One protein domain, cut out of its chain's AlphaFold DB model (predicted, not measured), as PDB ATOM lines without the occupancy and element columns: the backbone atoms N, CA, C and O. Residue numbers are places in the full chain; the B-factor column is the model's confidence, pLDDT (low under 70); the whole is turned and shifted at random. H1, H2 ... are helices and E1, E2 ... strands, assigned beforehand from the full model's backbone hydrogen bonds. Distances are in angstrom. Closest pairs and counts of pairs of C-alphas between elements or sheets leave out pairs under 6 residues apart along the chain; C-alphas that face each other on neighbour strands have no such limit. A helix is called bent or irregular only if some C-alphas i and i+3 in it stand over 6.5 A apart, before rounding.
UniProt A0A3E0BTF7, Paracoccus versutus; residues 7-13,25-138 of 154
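AT A GLANCE: This is residues 7 to 13 and 25 to 138 of the 154 residues of a protein of Paracoccus versutus (UniProt A0A3E0BTF7). A long helix, H3, bent near its midpoint, forms the spine of a flat, loosely built domain; the short helix H2 packs on its first arm, while H4 and H5 pack along it past and before the bend, with the small hairpin E2 and E3 next to H4. H1 lies out at one end of the long axis, and at the other end residues 129 to 138 of H6 stick out as a free arm. The printed part has 121 residues with six named helices and three named strands, in the order H1, E1, H2, H3, E2, E3, H4, H5, H6; the class is mostly helix, and the one sheet is E2 - E3, antiparallel. The whole is loose, with a radius of gyration of the C-alphas of 18.0 A, and spans 57 by 39 by 20 A.

IN THESE COORDINATES: Residues 7 to 13 come first, before a cut. H1, residues 28 to 41, is 20.0 A long and begins at C-alpha 28 (-38.930, -0.166, 52.430). E1 is residues 47 to 49 and H2 residues 50 to 53. H3, residues 59 to 89, was assigned as one helix by its hydrogen bonds but is bent, with C-alphas 71 and 74 7.3 A apart; its arms are H3a, residues 59 to 71, 18.3 A, and H3b, residues 74 to 89, 22.4 A. E2 is residues 97 to 99, E3 residues 105 to 107, H4 residues 108 to 113 and H5 residues 115 to 118. H6, residues 121 to 138, is 25.6 A long and ends at C-alpha 138 (-66.707, -29.034, 23.569).

HOW THE PARTS SIT: H3, taken whole, is the hub, touching 3 helices; its arms stand at a steep tilt of 47 degrees. H3a touches H2, the closest C-alphas being Ser 50 and Ala 66 at 4.9 A. With residues 65 to 69 alone H3a touches H5, closest at the C-alphas of Ser 69 and Val 116, 5.0 A. H3b touches H4, closest at the C-alphas of Ala 77 and Arg 112, 4.7 A, at a shallow tilt of 12 degrees, opposite ways. E2 and E3 form a hairpin, with N 98 and O 106 at 2.8 A, within hydrogen-bond range. Residues 7 to 8 pair in parallel with residues 48 to 49 of E1. H1 and H6 touch no helix. Every O i to N i+4 pair is within hydrogen-bond range in H1, H3a, H3b and H6, against 1 of 2 in H4; H2 and H5 are too short for such a pair.

THE WHOLE: The C-alphas farthest apart, Glu 40 and Phe 138, are 60.2 A apart. Residues 14 to 24 are not printed, and C-alphas 13 and 25 are 14.1 A apart across the cut. No link between named elements is long. Mean pLDDT of the printed part is 80.7, and it is under 70 at residues 9 to 13, 25 to 27, 46 and 48 to 58.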
ATOM      1  N   VAL A   7     -31.192   1.835  37.118       71.62
ATOM      2  CA  VAL A   7     -31.923   0.706  37.701       71.62
ATOM      3  C   VAL A   7     -31.476   0.517  39.143       71.62
ATOM      4  O   VAL A   7     -30.301   0.270  39.410       71.62
ATOM      5  N   ASP A   8     -32.416   0.603  40.085       72.75
ATOM      6  CA  ASP A   8     -32.150   0.233  41.478       72.75
ATOM      7  C   ASP A   8     -32.159  -1.296  41.598       72.75
ATOM      8  O   ASP A   8     -33.217  -1.910  41.706       72.75
ATOM      9  N   VAL A   9     -30.969  -1.900  41.575       62.78
ATOM     10  CA  VAL A   9     -30.714  -3.356  41.611       62.78
ATOM     11  C   VAL A   9     -31.068  -3.995  42.967       62.78
ATOM     12  O   VAL A   9     -31.123  -5.216  43.124       62.78
ATOM     13  N   GLY A  10     -31.316  -3.199  44.006       60.56
ATOM     14  CA  GLY A  10     -31.695  -3.735  45.311       60.56
ATOM     15  C   GLY A  10     -30.568  -4.442  46.092       60.56
ATOM     16  O   GLY A  10     -30.789  -4.761  47.261       60.56
ATOM     17  N   GLY A  11     -29.374  -4.632  45.514       54.12
ATOM     18  CA  GLY A  11     -28.207  -5.316  46.103       54.12
ATOM     19  C   GLY A  11     -27.479  -4.513  47.190       54.12
ATOM     20  O   GLY A  11     -27.552  -3.288  47.215       54.12
ATOM     21  N   GLY A  12     -26.862  -5.206  48.151       50.97
ATOM     22  CA  GLY A  12     -26.391  -4.641  49.418       50.97
ATOM     23  C   GLY A  12     -25.007  -3.991  49.382       50.97
ATOM     24  O   GLY A  12     -24.059  -4.573  48.876       50.97
ATOM     25  N   ALA A  13     -24.897  -2.834  50.032       40.03
ATOM     26  CA  ALA A  13     -23.672  -2.354  50.660       40.03
ATOM     27  C   ALA A  13     -24.058  -1.410  51.815       40.03
ATOM     28  O   ALA A  13     -24.768  -0.432  51.601       40.03
ATOM     29  N   LEU A  25     -34.581  -9.742  50.038       65.12
ATOM     30  CA  LEU A  25     -35.935  -9.222  50.226       65.12
ATOM     31  C   LEU A  25     -35.977  -7.687  50.122       65.12
ATOM     32  O   LEU A  25     -35.126  -7.004  50.703       65.12
ATOM     33  N   PRO A  26     -36.986  -7.116  49.435       66.81
ATOM     34  CA  PRO A  26     -37.198  -5.674  49.406       66.81
ATOM     35  C   PRO A  26     -37.429  -5.116  50.815       66.81
ATOM     36  O   PRO A  26     -38.317  -5.563  51.535       66.81
ATOM     37  N   GLN A  27     -36.649  -4.106  51.205       69.19
ATOM     38  CA  GLN A  27     -36.816  -3.408  52.481       69.19
ATOM     39  C   GLN A  27     -37.239  -1.954  52.222       69.19
ATOM     40  O   GLN A  27     -36.483  -1.222  51.575       69.19
ATOM     41  N   PRO A  28     -38.392  -1.491  52.749       70.38
ATOM     42  CA  PRO A  28     -38.930  -0.166  52.430       70.38
ATOM     43  C   PRO A  28     -37.982   0.973  52.829       70.38
ATOM     44  O   PRO A  28     -37.787   1.901  52.051       70.38
ATOM     45  N   ARG A  29     -37.299   0.856  53.979       74.31
ATOM     46  CA  ARG A  29     -36.309   1.849  54.440       74.31
ATOM     47  C   ARG A  29     -35.109   1.989  53.493       74.31
ATOM     48  O   ARG A  29     -34.675   3.100  53.214       74.31
ATOM     49  N   LYS A  30     -34.584   0.873  52.969       72.69
ATOM     50  CA  LYS A  30     -33.447   0.884  52.026       72.69
ATOM     51  C   LYS A  30     -33.844   1.442  50.664       72.69
ATOM     52  O   LYS A  30     -33.060   2.161  50.052       72.69
ATOM     53  N   ARG A  31     -35.062   1.129  50.214       70.69
ATOM     54  CA  ARG A  31     -35.631   1.648  48.966       70.69
ATOM     55  C   ARG A  31     -35.778   3.167  49.006       70.69
ATOM     56  O   ARG A  31     -35.332   3.830  48.081       70.69
ATOM     57  N   GLU A  32     -36.335   3.714  50.084       74.38
ATOM     58  CA  GLU A  32     -36.513   5.165  50.217       74.38
ATOM     59  C   GLU A  32     -35.169   5.905  50.263       74.38
ATOM     60  O   GLU A  32     -34.975   6.893  49.557       74.38
ATOM     61  N   ARG A  33     -34.190   5.377  51.011       77.69
ATOM     62  CA  ARG A  33     -32.839   5.957  51.069       77.69
ATOM     63  C   ARG A  33     -32.143   5.959  49.704       77.69
ATOM     64  O   ARG A  33     -31.559   6.969  49.331       77.69
ATOM     65  N   ARG A  34     -32.224   4.856  48.949       73.75
ATOM     66  CA  ARG A  34     -31.664   4.790  47.588       73.75
ATOM     67  C   ARG A  34     -32.384   5.713  46.622       73.75
ATOM     68  O   ARG A  34     -31.722   6.363  45.826       73.75
ATOM     69  N   ARG A  35     -33.712   5.816  46.714       74.75
ATOM     70  CA  ARG A  35     -34.489   6.737  45.880       74.75
ATOM     71  C   ARG A  35     -34.037   8.185  46.072       74.75
ATOM     72  O   ARG A  35     -33.871   8.878  45.078       74.75
ATOM     73  N   ARG A  36     -33.791   8.612  47.317       78.69
ATOM     74  CA  ARG A  36     -33.257   9.954  47.613       78.69
ATOM     75  C   ARG A  36     -31.863  10.163  47.029       78.69
ATOM     76  O   ARG A  36     -31.671  11.108  46.282       78.69
ATOM     77  N   MET A  37     -30.943   9.226  47.260       77.31
ATOM     78  CA  MET A  37     -29.589   9.300  46.691       77.31
ATOM     79  C   MET A  37     -29.595   9.375  45.161       77.31
ATOM     80  O   MET A  37     -28.849  10.147  44.570       77.31
ATOM     81  N   LEU A  38     -30.444   8.578  44.510       74.25
ATOM     82  CA  LEU A  38     -30.576   8.579  43.056       74.25
ATOM     83  C   LEU A  38     -31.195   9.877  42.534       74.25
ATOM     84  O   LEU A  38     -30.721  10.390  41.526       74.25
ATOM     85  N   ALA A  39     -32.188  10.429  43.236       77.69
ATOM     86  CA  ALA A  39     -32.764  11.729  42.898       77.69
ATOM     87  C   ALA A  39     -31.745  12.875  43.036       77.69
ATOM     88  O   ALA A  39     -31.800  13.824  42.265       77.69
ATOM     89  N   GLU A  40     -30.805  12.775  43.980       79.62
ATOM     90  CA  GLU A  40     -29.717  13.749  44.159       79.62
ATOM     91  C   GLU A  40     -28.591  13.582  43.124       79.62
ATOM     92  O   GLU A  40     -28.010  14.567  42.679       79.62
ATOM     93  N   THR A  41     -28.272  12.343  42.732       76.06
ATOM     94  CA  THR A  41     -27.102  12.041  41.878       76.06
ATOM     95  C   THR A  41     -27.408  12.136  40.380       76.06
ATOM     96  O   THR A  41     -26.504  12.396  39.590       76.06
ATOM     97  N   ALA A  42     -28.652  11.877  39.967       72.00
ATOM     98  CA  ALA A  42     -29.054  11.872  38.559       72.00
ATOM     99  C   ALA A  42     -30.518  12.333  38.392       72.00
ATOM    100  O   ALA A  42     -31.382  11.520  38.046       72.00
ATOM    101  N   PRO A  43     -30.822  13.617  38.659       70.81
ATOM    102  CA  PRO A  43     -32.195  14.127  38.674       70.81
ATOM    103  C   PRO A  43     -32.875  14.072  37.297       70.81
ATOM    104  O   PRO A  43     -34.084  13.861  37.223       70.81
ATOM    105  N   GLU A  44     -32.118  14.204  36.206       75.00
ATOM    106  CA  GLU A  44     -32.641  14.104  34.837       75.00
ATOM    107  C   GLU A  44     -32.874  12.666  34.331       75.00
ATOM    108  O   GLU A  44     -33.398  12.482  33.230       75.00
ATOM    109  N   MET A  45     -32.492  11.634  35.093       72.75
ATOM    110  CA  MET A  45     -32.498  10.250  34.613       72.75
ATOM    111  C   MET A  45     -33.664   9.452  35.221       72.75
ATOM    112  O   MET A  45     -33.791   9.381  36.444       72.75
ATOM    113  N   PRO A  46     -34.517   8.802  34.406       69.75
ATOM    114  CA  PRO A  46     -35.601   7.983  34.932       69.75
ATOM    115  C   PRO A  46     -35.041   6.812  35.751       69.75
ATOM    116  O   PRO A  46     -34.114   6.113  35.325       69.75
ATOM    117  N   VAL A  47     -35.615   6.609  36.941       70.75
ATOM    118  CA  VAL A  47     -35.214   5.558  37.883       70.75
ATOM    119  C   VAL A  47     -36.262   4.452  37.902       70.75
ATOM    120  O   VAL A  47     -37.392   4.672  38.340       70.75
ATOM    121  N   ALA A  48     -35.871   3.242  37.502       69.25
ATOM    122  CA  ALA A  48     -36.723   2.056  37.547       69.25
ATOM    123  C   ALA A  48     -36.436   1.232  38.823       69.25
ATOM    124  O   ALA A  48     -35.356   0.639  38.948       69.25
ATOM    125  N   PRO A  49     -37.365   1.166  39.799       69.06
ATOM    126  CA  PRO A  49     -37.159   0.386  41.014       69.06
ATOM    127  C   PRO A  49     -37.397  -1.106  40.759       69.06
ATOM    128  O   PRO A  49     -38.540  -1.529  40.577       69.06
ATOM    129  N   SER A  50     -36.360  -1.948  40.861       68.12
ATOM    130  CA  SER A  50     -36.508  -3.385  40.568       68.12
ATOM    131  C   SER A  50     -37.503  -4.097  41.493       68.12
ATOM    132  O   SER A  50     -38.156  -5.066  41.117       68.12
ATOM    133  N   SER A  51     -37.615  -3.617  42.733       63.62
ATOM    134  CA  SER A  51     -38.557  -4.130  43.735       63.62
ATOM    135  C   SER A  51     -40.021  -3.796  43.442       63.62
ATOM    136  O   SER A  51     -40.892  -4.508  43.933       63.62
ATOM    137  N   GLY A  52     -40.286  -2.756  42.643       64.12
ATOM    138  CA  GLY A  52     -41.626  -2.440  42.148       64.12
ATOM    139  C   GLY A  52     -42.019  -3.284  40.934       64.12
ATOM    140  O   GLY A  52     -43.195  -3.575  40.762       64.12
ATOM    141  N   THR A  53     -41.042  -3.721  40.131       67.12
ATOM    142  CA  THR A  53     -41.282  -4.491  38.899       67.12
ATOM    143  C   THR A  53     -41.620  -5.960  39.165       67.12
ATOM    144  O   THR A  53     -42.547  -6.490  38.559       67.12
ATOM    145  N   TRP A  54     -40.877  -6.639  40.051       67.50
ATOM    146  CA  TRP A  54     -41.131  -8.053  40.364       67.50
ATOM    147  C   TRP A  54     -40.715  -8.411  41.806       67.50
ATOM    148  O   TRP A  54     -39.527  -8.608  42.078       67.50
ATOM    149  N   PRO A  55     -41.655  -8.522  42.765       60.81
ATOM    150  CA  PRO A  55     -41.340  -8.720  44.184       60.81
ATOM    151  C   PRO A  55     -41.059 -10.196  44.535       60.81
ATOM    152  O   PRO A  55     -41.688 -10.764  45.422       60.81
ATOM    153  N   VAL A  56     -40.107 -10.833  43.845       66.81
ATOM    154  CA  VAL A  56     -39.682 -12.224  44.110       66.81
ATOM    155  C   VAL A  56     -38.296 -12.253  44.762       66.81
ATOM    156  O   VAL A  56     -37.464 -11.363  44.548       66.81
ATOM    157  N   VAL A  57     -38.043 -13.289  45.575       59.34
ATOM    158  CA  VAL A  57     -36.756 -13.615  46.227       59.34
ATOM    159  C   VAL A  57     -35.767 -14.160  45.185       59.34
ATOM    160  O   VAL A  57     -35.326 -15.299  45.245       59.34
ATOM    161  N   ARG A  58     -35.480 -13.355  44.162       68.94
ATOM    162  CA  ARG A  58     -34.636 -13.692  43.011       68.94
ATOM    163  C   ARG A  58     -33.949 -12.423  42.516       68.94
ATOM    164  O   ARG A  58     -34.472 -11.691  41.683       68.94
ATOM    165  N   GLY A  59     -32.829 -12.084  43.161       70.75
ATOM    166  CA  GLY A  59     -32.162 -10.788  42.991       70.75
ATOM    167  C   GLY A  59     -31.680 -10.544  41.561       70.75
ATOM    168  O   GLY A  59     -31.840  -9.438  41.051       70.75
ATOM    169  N   TYR A  60     -31.167 -11.585  40.908       79.06
ATOM    170  CA  TYR A  60     -30.732 -11.529  39.516       79.06
ATOM    171  C   TYR A  60     -31.923 -11.338  38.566       79.06
ATOM    172  O   TYR A  60     -31.971 -10.356  37.827       79.06
ATOM    173  N   GLU A  61     -32.932 -12.205  38.652       81.06
ATOM    174  CA  GLU A  61     -34.095 -12.214  37.758       81.06
ATOM    175  C   GLU A  61     -34.936 -10.941  37.894       81.06
ATOM    176  O   GLU A  61     -35.420 -10.378  36.911       81.06
ATOM    177  N   ARG A  62     -35.063 -10.428  39.116       82.19
ATOM    178  CA  ARG A  62     -35.715  -9.146  39.373       82.19
ATOM    179  C   ARG A  62     -34.959  -7.987  38.728       82.19
ATOM    180  O   ARG A  62     -35.578  -7.092  38.158       82.19
ATOM    181  N   THR A  63     -33.633  -8.004  38.815       79.88
ATOM    182  CA  THR A  63     -32.791  -6.942  38.260       79.88
ATOM    183  C   THR A  63     -32.830  -6.945  36.742       79.88
ATOM    184  O   THR A  63     -33.102  -5.904  36.154       79.88
ATOM    185  N   ILE A  64     -32.634  -8.102  36.102       85.19
ATOM    186  CA  ILE A  64     -32.685  -8.202  34.636       85.19
ATOM    187  C   ILE A  64     -34.063  -7.791  34.103       85.19
ATOM    188  O   ILE A  64     -34.145  -7.051  33.128       85.19
ATOM    189  N   THR A  65     -35.145  -8.159  34.796       84.62
ATOM    190  CA  THR A  65     -36.507  -7.733  34.438       84.62
ATOM    191  C   THR A  65     -36.668  -6.214  34.536       84.62
ATOM    192  O   THR A  65     -37.260  -5.605  33.650       84.62
ATOM    193  N   ALA A  66     -36.128  -5.585  35.583       83.00
ATOM    194  CA  ALA A  66     -36.182  -4.135  35.758       83.00
ATOM    195  C   ALA A  66     -35.359  -3.382  34.701       83.00
ATOM    196  O   ALA A  66     -35.826  -2.375  34.173       83.00
ATOM    197  N   VAL A  67     -34.179  -3.907  34.346       85.00
ATOM    198  CA  VAL A  67     -33.344  -3.389  33.250       85.00
ATOM    199  C   VAL A  67     -34.096  -3.455  31.928       85.00
ATOM    200  O   VAL A  67     -34.196  -2.443  31.239       85.00
ATOM    201  N   ILE A  68     -34.666  -4.618  31.597       86.44
ATOM    202  CA  ILE A  68     -35.457  -4.788  30.376       86.44
ATOM    203  C   ILE A  68     -36.630  -3.807  30.386       86.44
ATOM    204  O   ILE A  68     -36.783  -3.051  29.433       86.44
ATOM    205  N   SER A  69     -37.420  -3.770  31.465       85.38
ATOM    206  CA  SER A  69     -38.594  -2.896  31.572       85.38
ATOM    207  C   SER A  69     -38.233  -1.434  31.323       85.38
ATOM    208  O   SER A  69     -38.823  -0.823  30.437       85.38
ATOM    209  N   GLY A  70     -37.234  -0.906  32.038       83.44
ATOM    210  CA  GLY A  70     -36.801   0.483  31.878       83.44
ATOM    211  C   GLY A  70     -36.252   0.774  30.481       83.44
ATOM    212  O   GLY A  70     -36.500   1.846  29.937       83.44
ATOM    213  N   TYR A  71     -35.560  -0.190  29.863       85.06
ATOM    214  CA  TYR A  71     -35.035  -0.047  28.503       85.06
ATOM    215  C   TYR A  71     -36.139   0.085  27.447       85.06
ATOM    216  O   TYR A  71     -36.017   0.900  26.530       85.06
ATOM    217  N   VAL A  72     -37.223  -0.694  27.557       87.25
ATOM    218  CA  VAL A  72     -38.303  -0.663  26.550       87.25
ATOM    219  C   VAL A  72     -39.343   0.430  26.822       87.25
ATOM    220  O   VAL A  72     -40.015   0.869  25.886       87.25
ATOM    221  N   GLU A  73     -39.466   0.887  28.071       86.88
ATOM    222  CA  GLU A  73     -40.463   1.862  28.538       86.88
ATOM    223  C   GLU A  73     -40.669   3.073  27.617       86.88
ATOM    224  O   GLU A  73     -41.788   3.231  27.125       86.88
ATOM    225  N   PRO A  74     -39.649   3.887  27.273       86.38
ATOM    226  CA  PRO A  74     -39.868   5.099  26.478       86.38
ATOM    227  C   PRO A  74     -40.416   4.796  25.078       86.38
ATOM    228  O   PRO A  74     -41.229   5.545  24.534       86.38
ATOM    229  N   ARG A  75     -39.999   3.673  24.486       88.88
ATOM    230  CA  ARG A  75     -40.424   3.281  23.140       88.88
ATOM    231  C   ARG A  75     -41.855   2.754  23.137       88.88
ATOM    232  O   ARG A  75     -42.614   3.063  22.219       88.88
ATOM    233  N   VAL A  76     -42.226   1.976  24.154       89.62
ATOM    234  CA  VAL A  76     -43.601   1.487  24.328       89.62
ATOM    235  C   VAL A  76     -44.534   2.643  24.668       89.62
ATOM    236  O   VAL A  76     -45.595   2.741  24.057       89.62
ATOM    237  N   ALA A  77     -44.124   3.547  25.559       89.44
ATOM    238  CA  ALA A  77     -44.897   4.734  25.908       89.44
ATOM    239  C   ALA A  77     -45.220   5.571  24.663       89.44
ATOM    240  O   ALA A  77     -46.392   5.797  24.378       89.44
ATOM    241  N   HIS A  78     -44.210   5.889  23.847       90.62
ATOM    242  CA  HIS A  78     -44.409   6.633  22.603       90.62
ATOM    243  C   HIS A  78     -45.338   5.916  21.605       90.62
ATOM    244  O   HIS A  78     -46.149   6.549  20.929       90.62
ATOM    245  N   CYS A  79     -45.238   4.587  21.500       91.31
ATOM    246  CA  CYS A  79     -46.134   3.797  20.655       91.31
ATOM    247  C   CYS A  79     -47.592   3.903  21.131       91.31
ATOM    248  O   CYS A  79     -48.495   4.152  20.332       91.31
ATOM    249  N   LEU A  80     -47.808   3.764  22.440       91.62
ATOM    250  CA  LEU A  80     -49.133   3.845  23.046       91.62
ATOM    251  C   LEU A  80     -49.721   5.262  22.981       91.62
ATOM    252  O   LEU A  80     -50.917   5.387  22.737       91.62
ATOM    253  N   ASP A  81     -48.899   6.306  23.108       91.56
ATOM    254  CA  ASP A  81     -49.304   7.704  22.894       91.56
ATOM    255  C   ASP A  81     -49.868   7.918  21.492       91.56
ATOM    256  O   ASP A  81     -50.962   8.456  21.316       91.56
ATOM    257  N   ARG A  82     -49.138   7.457  20.472       92.75
ATOM    258  CA  ARG A  82     -49.579   7.578  19.078       92.75
ATOM    259  C   ARG A  82     -50.841   6.773  18.809       92.75
ATOM    260  O   ARG A  82     -51.683   7.213  18.030       92.75
ATOM    261  N   PHE A  83     -50.967   5.606  19.432       91.06
ATOM    262  CA  PHE A  83     -52.156   4.773  19.319       91.06
ATOM    263  C   PHE A  83     -53.384   5.450  19.941       91.06
ATOM    264  O   PHE A  83     -54.425   5.531  19.293       91.06
ATOM    265  N   GLU A  84     -53.256   5.999  21.147       91.31
ATOM    266  CA  GLU A  84     -54.337   6.711  21.834       91.31
ATOM    267  C   GLU A  84     -54.752   7.981  21.077       91.31
ATOM    268  O   GLU A  84     -55.941   8.198  20.842       91.31
ATOM    269  N   ALA A  85     -53.783   8.757  20.579       91.31
ATOM    270  CA  ALA A  85     -54.051   9.925  19.740       91.31
ATOM    271  C   ALA A  85     -54.772   9.555  18.430       91.31
ATOM    272  O   ALA A  85     -55.697  10.249  18.009       91.31
ATOM    273  N   ALA A  86     -54.389   8.444  17.791       92.38
ATOM    274  CA  ALA A  86     -55.041   7.971  16.571       92.38
ATOM    275  C   ALA A  86     -56.486   7.501  16.815       92.38
ATOM    276  O   ALA A  86     -57.343   7.700  15.954       92.38
ATOM    277  N   LEU A  87     -56.766   6.886  17.969       92.19
ATOM    278  CA  LEU A  87     -58.127   6.518  18.367       92.19
ATOM    279  C   LEU A  87     -58.985   7.758  18.642       92.19
ATOM    280  O   LEU A  87     -60.104   7.850  18.132       92.19
ATOM    281  N   ALA A  88     -58.436   8.732  19.370       89.94
ATOM    282  CA  ALA A  88     -59.109   9.997  19.649       89.94
ATOM    283  C   ALA A  88     -59.431  10.767  18.356       89.94
ATOM    284  O   ALA A  88     -60.562  11.216  18.173       89.94
ATOM    285  N   GLY A  89     -58.489  10.832  17.408       92.50
ATOM    286  CA  GLY A  89     -58.697  11.466  16.100       92.50
ATOM    287  C   GLY A  89     -59.782  10.806  15.236       92.50
ATOM    288  O   GLY A  89     -60.294  11.435  14.315       92.50
ATOM    289  N   LYS A  90     -60.165   9.560  15.541       93.38
ATOM    290  CA  LYS A  90     -61.273   8.838  14.891       93.38
ATOM    291  C   LYS A  90     -62.597   8.929  15.660       93.38
ATOM    292  O   LYS A  90     -63.560   8.274  15.271       93.38
ATOM    293  N   GLY A  91     -62.654   9.697  16.750       92.00
ATOM    294  CA  GLY A  91     -63.858   9.850  17.571       92.00
ATOM    295  C   GLY A  91     -64.160   8.654  18.481       92.00
ATOM    296  O   GLY A  91     -65.288   8.510  18.948       92.00
ATOM    297  N   VAL A  92     -63.183   7.779  18.748       90.56
ATOM    298  CA  VAL A  92     -63.373   6.662  19.682       90.56
ATOM    299  C   VAL A  92     -63.337   7.195  21.116       90.56
ATOM    300  O   VAL A  92     -62.277   7.540  21.627       90.56
ATOM    301  N   ALA A  93     -64.497   7.238  21.775       83.81
ATOM    302  CA  ALA A  93     -64.648   7.757  23.141       83.81
ATOM    303  C   ALA A  93     -64.365   6.720  24.251       83.81
ATOM    304  O   ALA A  93     -64.463   7.031  25.437       83.81
ATOM    305  N   VAL A  94     -64.055   5.472  23.888       86.25
ATOM    306  CA  VAL A  94     -63.897   4.367  24.845       86.25
ATOM    307  C   VAL A  94     -62.440   4.265  25.316       86.25
ATOM    308  O   VAL A  94     -61.537   4.320  24.478       86.25
ATOM    309  N   PRO A  95     -62.182   4.049  26.624       83.00
ATOM    310  CA  PRO A  95     -60.829   3.868  27.136       83.00
ATOM    311  C   PRO A  95     -60.123   2.685  26.472       83.00
ATOM    312  O   PRO A  95     -60.600   1.543  26.500       83.00
ATOM    313  N   ALA A  96     -58.952   2.947  25.906       86.19
ATOM    314  CA  ALA A  96     -58.173   1.925  25.237       86.19
ATOM    315  C   ALA A  96     -57.477   0.994  26.245       86.19
ATOM    316  O   ALA A  96     -56.884   1.420  27.241       86.19
ATOM    317  N   HIS A  97     -57.545  -0.303  25.952       89.69
ATOM    318  CA  HIS A  97     -56.984  -1.369  26.770       89.69
ATOM    319  C   HIS A  97     -56.006  -2.217  25.960       89.69
ATOM    320  O   HIS A  97     -56.164  -2.406  24.757       89.69
ATOM    321  N   ILE A  98     -55.006  -2.751  26.653       89.50
ATOM    322  CA  ILE A  98     -53.934  -3.576  26.113       89.50
ATOM    323  C   ILE A  98     -53.905  -4.908  26.861       89.50
ATOM    324  O   ILE A  98     -54.070  -4.960  28.085       89.50
ATOM    325  N   THR A  99     -53.681  -5.996  26.129       88.44
ATOM    326  CA  THR A  99     -53.563  -7.336  26.705       88.44
ATOM    327  C   THR A  99     -52.211  -7.536  27.385       88.44
ATOM    328  O   THR A  99     -51.178  -7.045  26.931       88.44
ATOM    329  N   LYS A 100     -52.206  -8.295  28.477       88.25
ATOM    330  CA  LYS A 100     -51.015  -8.699  29.228       88.25
ATOM    331  C   LYS A 100     -50.666 -10.154  28.933       88.25
ATOM    332  O   LYS A 100     -51.527 -10.958  28.576       88.25
ATOM    333  N   SER A 101     -49.414 -10.522  29.174       84.69
ATOM    334  CA  SER A 101     -48.938 -11.909  29.056       84.69
ATOM    335  C   SER A 101     -49.658 -12.887  29.998       84.69
ATOM    336  O   SER A 101     -49.782 -14.070  29.697       84.69
ATOM    337  N   ASN A 102     -50.201 -12.397  31.115       80.12
ATOM    338  CA  ASN A 102     -50.880 -13.199  32.136       80.12
ATOM    339  C   ASN A 102     -52.389 -13.410  31.913       80.12
ATOM    340  O   ASN A 102     -53.093 -13.760  32.858       80.12
ATOM    341  N   ARG A 103     -52.893 -13.214  30.688       73.69
ATOM    342  CA  ARG A 103     -54.318 -13.341  30.313       73.69
ATOM    343  C   ARG A 103     -55.261 -12.229  30.789       73.69
ATOM    344  O   ARG A 103     -56.464 -12.340  30.586       73.69
ATOM    345  N   GLY A 104     -54.751 -11.157  31.394       84.94
ATOM    346  CA  GLY A 104     -55.557  -9.984  31.744       84.94
ATOM    347  C   GLY A 104     -55.447  -8.850  30.724       84.94
ATOM    348  O   GLY A 104     -54.548  -8.835  29.890       84.94
ATOM    349  N   VAL A 105     -56.291  -7.830  30.871       88.19
ATOM    350  CA  VAL A 105     -56.159  -6.542  30.167       88.19
ATOM    351  C   VAL A 105     -55.740  -5.429  31.128       88.19
ATOM    352  O   VAL A 105     -55.750  -5.603  32.356       88.19
ATOM    353  N   ARG A 106     -55.288  -4.305  30.579       86.88
ATOM    354  CA  ARG A 106     -54.864  -3.122  31.330       86.88
ATOM    355  C   ARG A 106     -55.050  -1.860  30.495       86.88
ATOM    356  O   ARG A 106     -54.833  -1.897  29.291       86.88
ATOM    357  N   GLY A 107     -55.434  -0.756  31.129       89.81
ATOM    358  CA  GLY A 107     -55.541   0.538  30.454       89.81
ATOM    359  C   GLY A 107     -54.183   1.055  29.975       89.81
ATOM    360  O   GLY A 107     -53.148   0.757  30.582       89.81
ATOM    361  N   ILE A 108     -54.189   1.857  28.908       87.62
ATOM    362  CA  ILE A 108     -52.966   2.400  28.296       87.62
ATOM    363  C   ILE A 108     -52.058   3.102  29.313       87.62
ATOM    364  O   ILE A 108     -50.864   2.823  29.331       87.62
ATOM    365  N   GLY A 109     -52.597   3.945  30.200       85.94
ATOM    366  CA  GLY A 109     -51.781   4.696  31.164       85.94
ATOM    367  C   GLY A 109     -50.870   3.805  32.017       85.94
ATOM    368  O   GLY A 109     -49.681   4.074  32.158       85.94
ATOM    369  N   GLN A 110     -51.395   2.680  32.512       83.81
ATOM    370  CA  GLN A 110     -50.602   1.741  33.306       83.81
ATOM    371  C   GLN A 110     -49.718   0.831  32.432       83.81
ATOM    372  O   GLN A 110     -48.672   0.364  32.875       83.81
ATOM    373  N   ALA A 111     -50.116   0.573  31.186       86.19
ATOM    374  CA  ALA A 111     -49.306  -0.176  30.226       86.19
ATOM    375  C   ALA A 111     -48.000   0.562  29.855       86.19
ATOM    376  O   ALA A 111     -46.993  -0.084  29.577       86.19
ATOM    377  N   ARG A 112     -47.994   1.901  29.925       85.75
ATOM    378  CA  ARG A 112     -46.809   2.737  29.667       85.75
ATOM    379  C   ARG A 112     -45.708   2.564  30.712       85.75
ATOM    380  O   ARG A 112     -44.547   2.520  30.338       85.75
ATOM    381  N   VAL A 113     -46.075   2.455  31.991       81.50
ATOM    382  CA  VAL A 113     -45.129   2.395  33.127       81.50
ATOM    383  C   VAL A 113     -44.751   0.967  33.536       81.50
ATOM    384  O   VAL A 113     -43.843   0.762  34.335       81.50
ATOM    385  N   GLU A 114     -45.435  -0.045  32.996       82.88
ATOM    386  CA  GLU A 114     -45.144  -1.464  33.245       82.88
ATOM    387  C   GLU A 114     -45.065  -2.268  31.925       82.88
ATOM    388  O   GLU A 114     -45.769  -3.273  31.759       82.88
ATOM    389  N   PRO A 115     -44.203  -1.870  30.966       84.69
ATOM    390  CA  PRO A 115     -44.149  -2.459  29.621       84.69
ATOM    391  C   PRO A 115     -43.768  -3.944  29.632       84.69
ATOM    392  O   PRO A 115     -44.151  -4.705  28.744       84.69
ATOM    393  N   VAL A 116     -43.047  -4.396  30.661       86.38
ATOM    394  CA  VAL A 116     -42.620  -5.794  30.796       86.38
ATOM    395  C   VAL A 116     -43.797  -6.773  30.885       86.38
ATOM    396  O   VAL A 116     -43.688  -7.914  30.444       86.38
ATOM    397  N   GLN A 117     -44.958  -6.320  31.372       84.25
ATOM    398  CA  GLN A 117     -46.184  -7.126  31.449       84.25
ATOM    399  C   GLN A 117     -46.833  -7.362  30.072       84.25
ATOM    400  O   GLN A 117     -47.710  -8.218  29.935       84.25
ATOM    401  N   MET A 118     -46.418  -6.609  29.049       86.25
ATOM    402  CA  MET A 118     -46.925  -6.713  27.677       86.25
ATOM    403  C   MET A 118     -46.058  -7.595  26.778       86.25
ATOM    404  O   MET A 118     -46.483  -7.940  25.671       86.25
ATOM    405  N   ILE A 119     -44.853  -7.958  27.221       84.56
ATOM    406  CA  ILE A 119     -43.941  -8.802  26.449       84.56
ATOM    407  C   ILE A 119     -44.634 -10.142  26.181       84.56
ATOM    408  O   ILE A 119     -45.101 -10.799  27.106       84.56
ATOM    409  N   LEU A 120     -44.733 -10.525  24.902       83.94
ATOM    410  CA  LEU A 120     -45.433 -11.735  24.440       83.94
ATOM    411  C   LEU A 120     -46.953 -11.760  24.731       83.94
ATOM    412  O   LEU A 120     -47.580 -12.818  24.724       83.94
ATOM    413  N   SER A 121     -47.591 -10.605  24.938       85.69
ATOM    414  CA  SER A 121     -49.054 -10.513  25.118       85.69
ATOM    415  C   SER A 121     -49.865 -11.043  23.925       85.69
ATOM    416  O   SER A 121     -50.949 -11.595  24.113       85.69
ATOM    417  N   GLY A 122     -49.343 -10.924  22.700       85.38
ATOM    418  CA  GLY A 122     -50.001 -11.424  21.488       85.38
ATOM    419  C   GLY A 122     -50.113 -12.951  21.445       85.38
ATOM    420  O   GLY A 122     -51.192 -13.483  21.194       85.38
ATOM    421  N   THR A 123     -49.034 -13.673  21.762       84.62
ATOM    422  CA  THR A 123     -49.060 -15.147  21.808       84.62
ATOM    423  C   THR A 123     -49.925 -15.645  22.959       84.62
ATOM    424  O   THR A 123     -50.700 -16.585  22.776       84.62
ATOM    425  N   ALA A 124     -49.880 -14.970  24.112       86.75
ATOM    426  CA  ALA A 124     -50.795 -15.240  25.217       86.75
ATOM    427  C   ALA A 124     -52.261 -15.095  24.773       86.75
ATOM    428  O   ALA A 124     -53.060 -15.999  25.013       86.75
ATOM    429  N   SER A 125     -52.596 -14.013  24.060       87.38
ATOM    430  CA  SER A 125     -53.938 -13.784  23.498       87.38
ATOM    431  C   SER A 125     -54.371 -14.912  22.558       87.38
ATOM    432  O   SER A 125     -55.500 -15.388  22.657       87.38
ATOM    433  N   GLY A 126     -53.463 -15.398  21.706       88.00
ATOM    434  CA  GLY A 126     -53.725 -16.527  20.809       88.00
ATOM    435  C   GLY A 126     -54.054 -17.824  21.551       88.00
ATOM    436  O   GLY A 126     -55.059 -18.466  21.256       88.00
ATOM    437  N   VAL A 127     -53.262 -18.184  22.568       90.19
ATOM    438  CA  VAL A 127     -53.507 -19.390  23.385       90.19
ATOM    439  C   VAL A 127     -54.820 -19.281  24.166       90.19
ATOM    440  O   VAL A 127     -55.548 -20.266  24.291       90.19
ATOM    441  N   ILE A 128     -55.155 -18.090  24.674       88.94
ATOM    442  CA  ILE A 128     -56.438 -17.838  25.349       88.94
ATOM    443  C   ILE A 128     -57.601 -18.021  24.375       88.94
ATOM    444  O   ILE A 128     -58.560 -18.715  24.708       88.94
ATOM    445  N   GLY A 129     -57.507 -17.441  23.175       88.25
ATOM    446  CA  GLY A 129     -58.530 -17.570  22.137       88.25
ATOM    447  C   GLY A 129     -58.739 -19.022  21.708       88.25
ATOM    448  O   GLY A 129     -59.876 -19.483  21.643       88.25
ATOM    449  N   ALA A 130     -57.652 -19.772  21.509       91.75
ATOM    450  CA  ALA A 130     -57.713 -21.196  21.180       91.75
ATOM    451  C   ALA A 130     -58.379 -22.023  22.295       91.75
ATOM    452  O   ALA A 130     -59.243 -22.854  22.018       91.75
ATOM    453  N   GLY A 131     -58.030 -21.766  23.560       90.50
ATOM    454  CA  GLY A 131     -58.654 -22.434  24.705       90.50
ATOM    455  C   GLY A 131     -60.137 -22.087  24.870       90.50
ATOM    456  O   GLY A 131     -60.947 -22.961  25.179       90.50
ATOM    457  N   TRP A 132     -60.511 -20.828  24.625       91.38
ATOM    458  CA  TRP A 132     -61.912 -20.407  24.620       91.38
ATOM    459  C   TRP A 132     -62.704 -21.122  23.522       91.38
ATOM    460  O   TRP A 132     -63.761 -21.686  23.807       91.38
ATOM    461  N   LEU A 133     -62.161 -21.174  22.302       92.25
ATOM    462  CA  LEU A 133     -62.793 -21.858  21.177       92.25
ATOM    463  C   LEU A 133     -62.957 -23.359  21.453       92.25
ATOM    464  O   LEU A 133     -64.036 -23.896  21.222       92.25
ATOM    465  N   GLY A 134     -61.932 -24.016  22.003       91.75
ATOM    466  CA  GLY A 134     -61.999 -25.429  22.389       91.75
ATOM    467  C   GLY A 134     -63.068 -25.719  23.449       91.75
ATOM    468  O   GLY A 134     -63.787 -26.710  23.352       91.75
ATOM    469  N   ASN A 135     -63.234 -24.835  24.435       90.38
ATOM    470  CA  ASN A 135     -64.305 -24.964  25.427       90.38
ATOM    471  C   ASN A 135     -65.696 -24.734  24.824       90.38
ATOM    472  O   ASN A 135     -66.646 -25.428  25.192       90.38
ATOM    473  N   ALA A 136     -65.826 -23.761  23.921       89.00
ATOM    474  CA  ALA A 136     -67.086 -23.461  23.253       89.00
ATOM    475  C   ALA A 136     -67.542 -24.631  22.368       89.00
ATOM    476  O   ALA A 136     -68.706 -25.026  22.429       89.00
ATOM    477  N   THR A 137     -66.626 -25.239  21.611       84.50
ATOM    478  CA  THR A 137     -66.930 -26.404  20.766       84.50
ATOM    479  C   THR A 137     -67.186 -27.668  21.583       84.50
ATOM    480  O   THR A 137     -68.111 -28.409  21.257       84.50
ATOM    481  N   PHE A 138     -66.453 -27.896  22.679       77.31
ATOM    482  CA  PHE A 138     -66.707 -29.034  23.569       77.31
ATOM    483  C   PHE A 138     -68.092 -28.958  24.227       77.31
ATOM    484  O   PHE A 138     -68.785 -29.968  24.301       77.31
TER     485      PHE A 138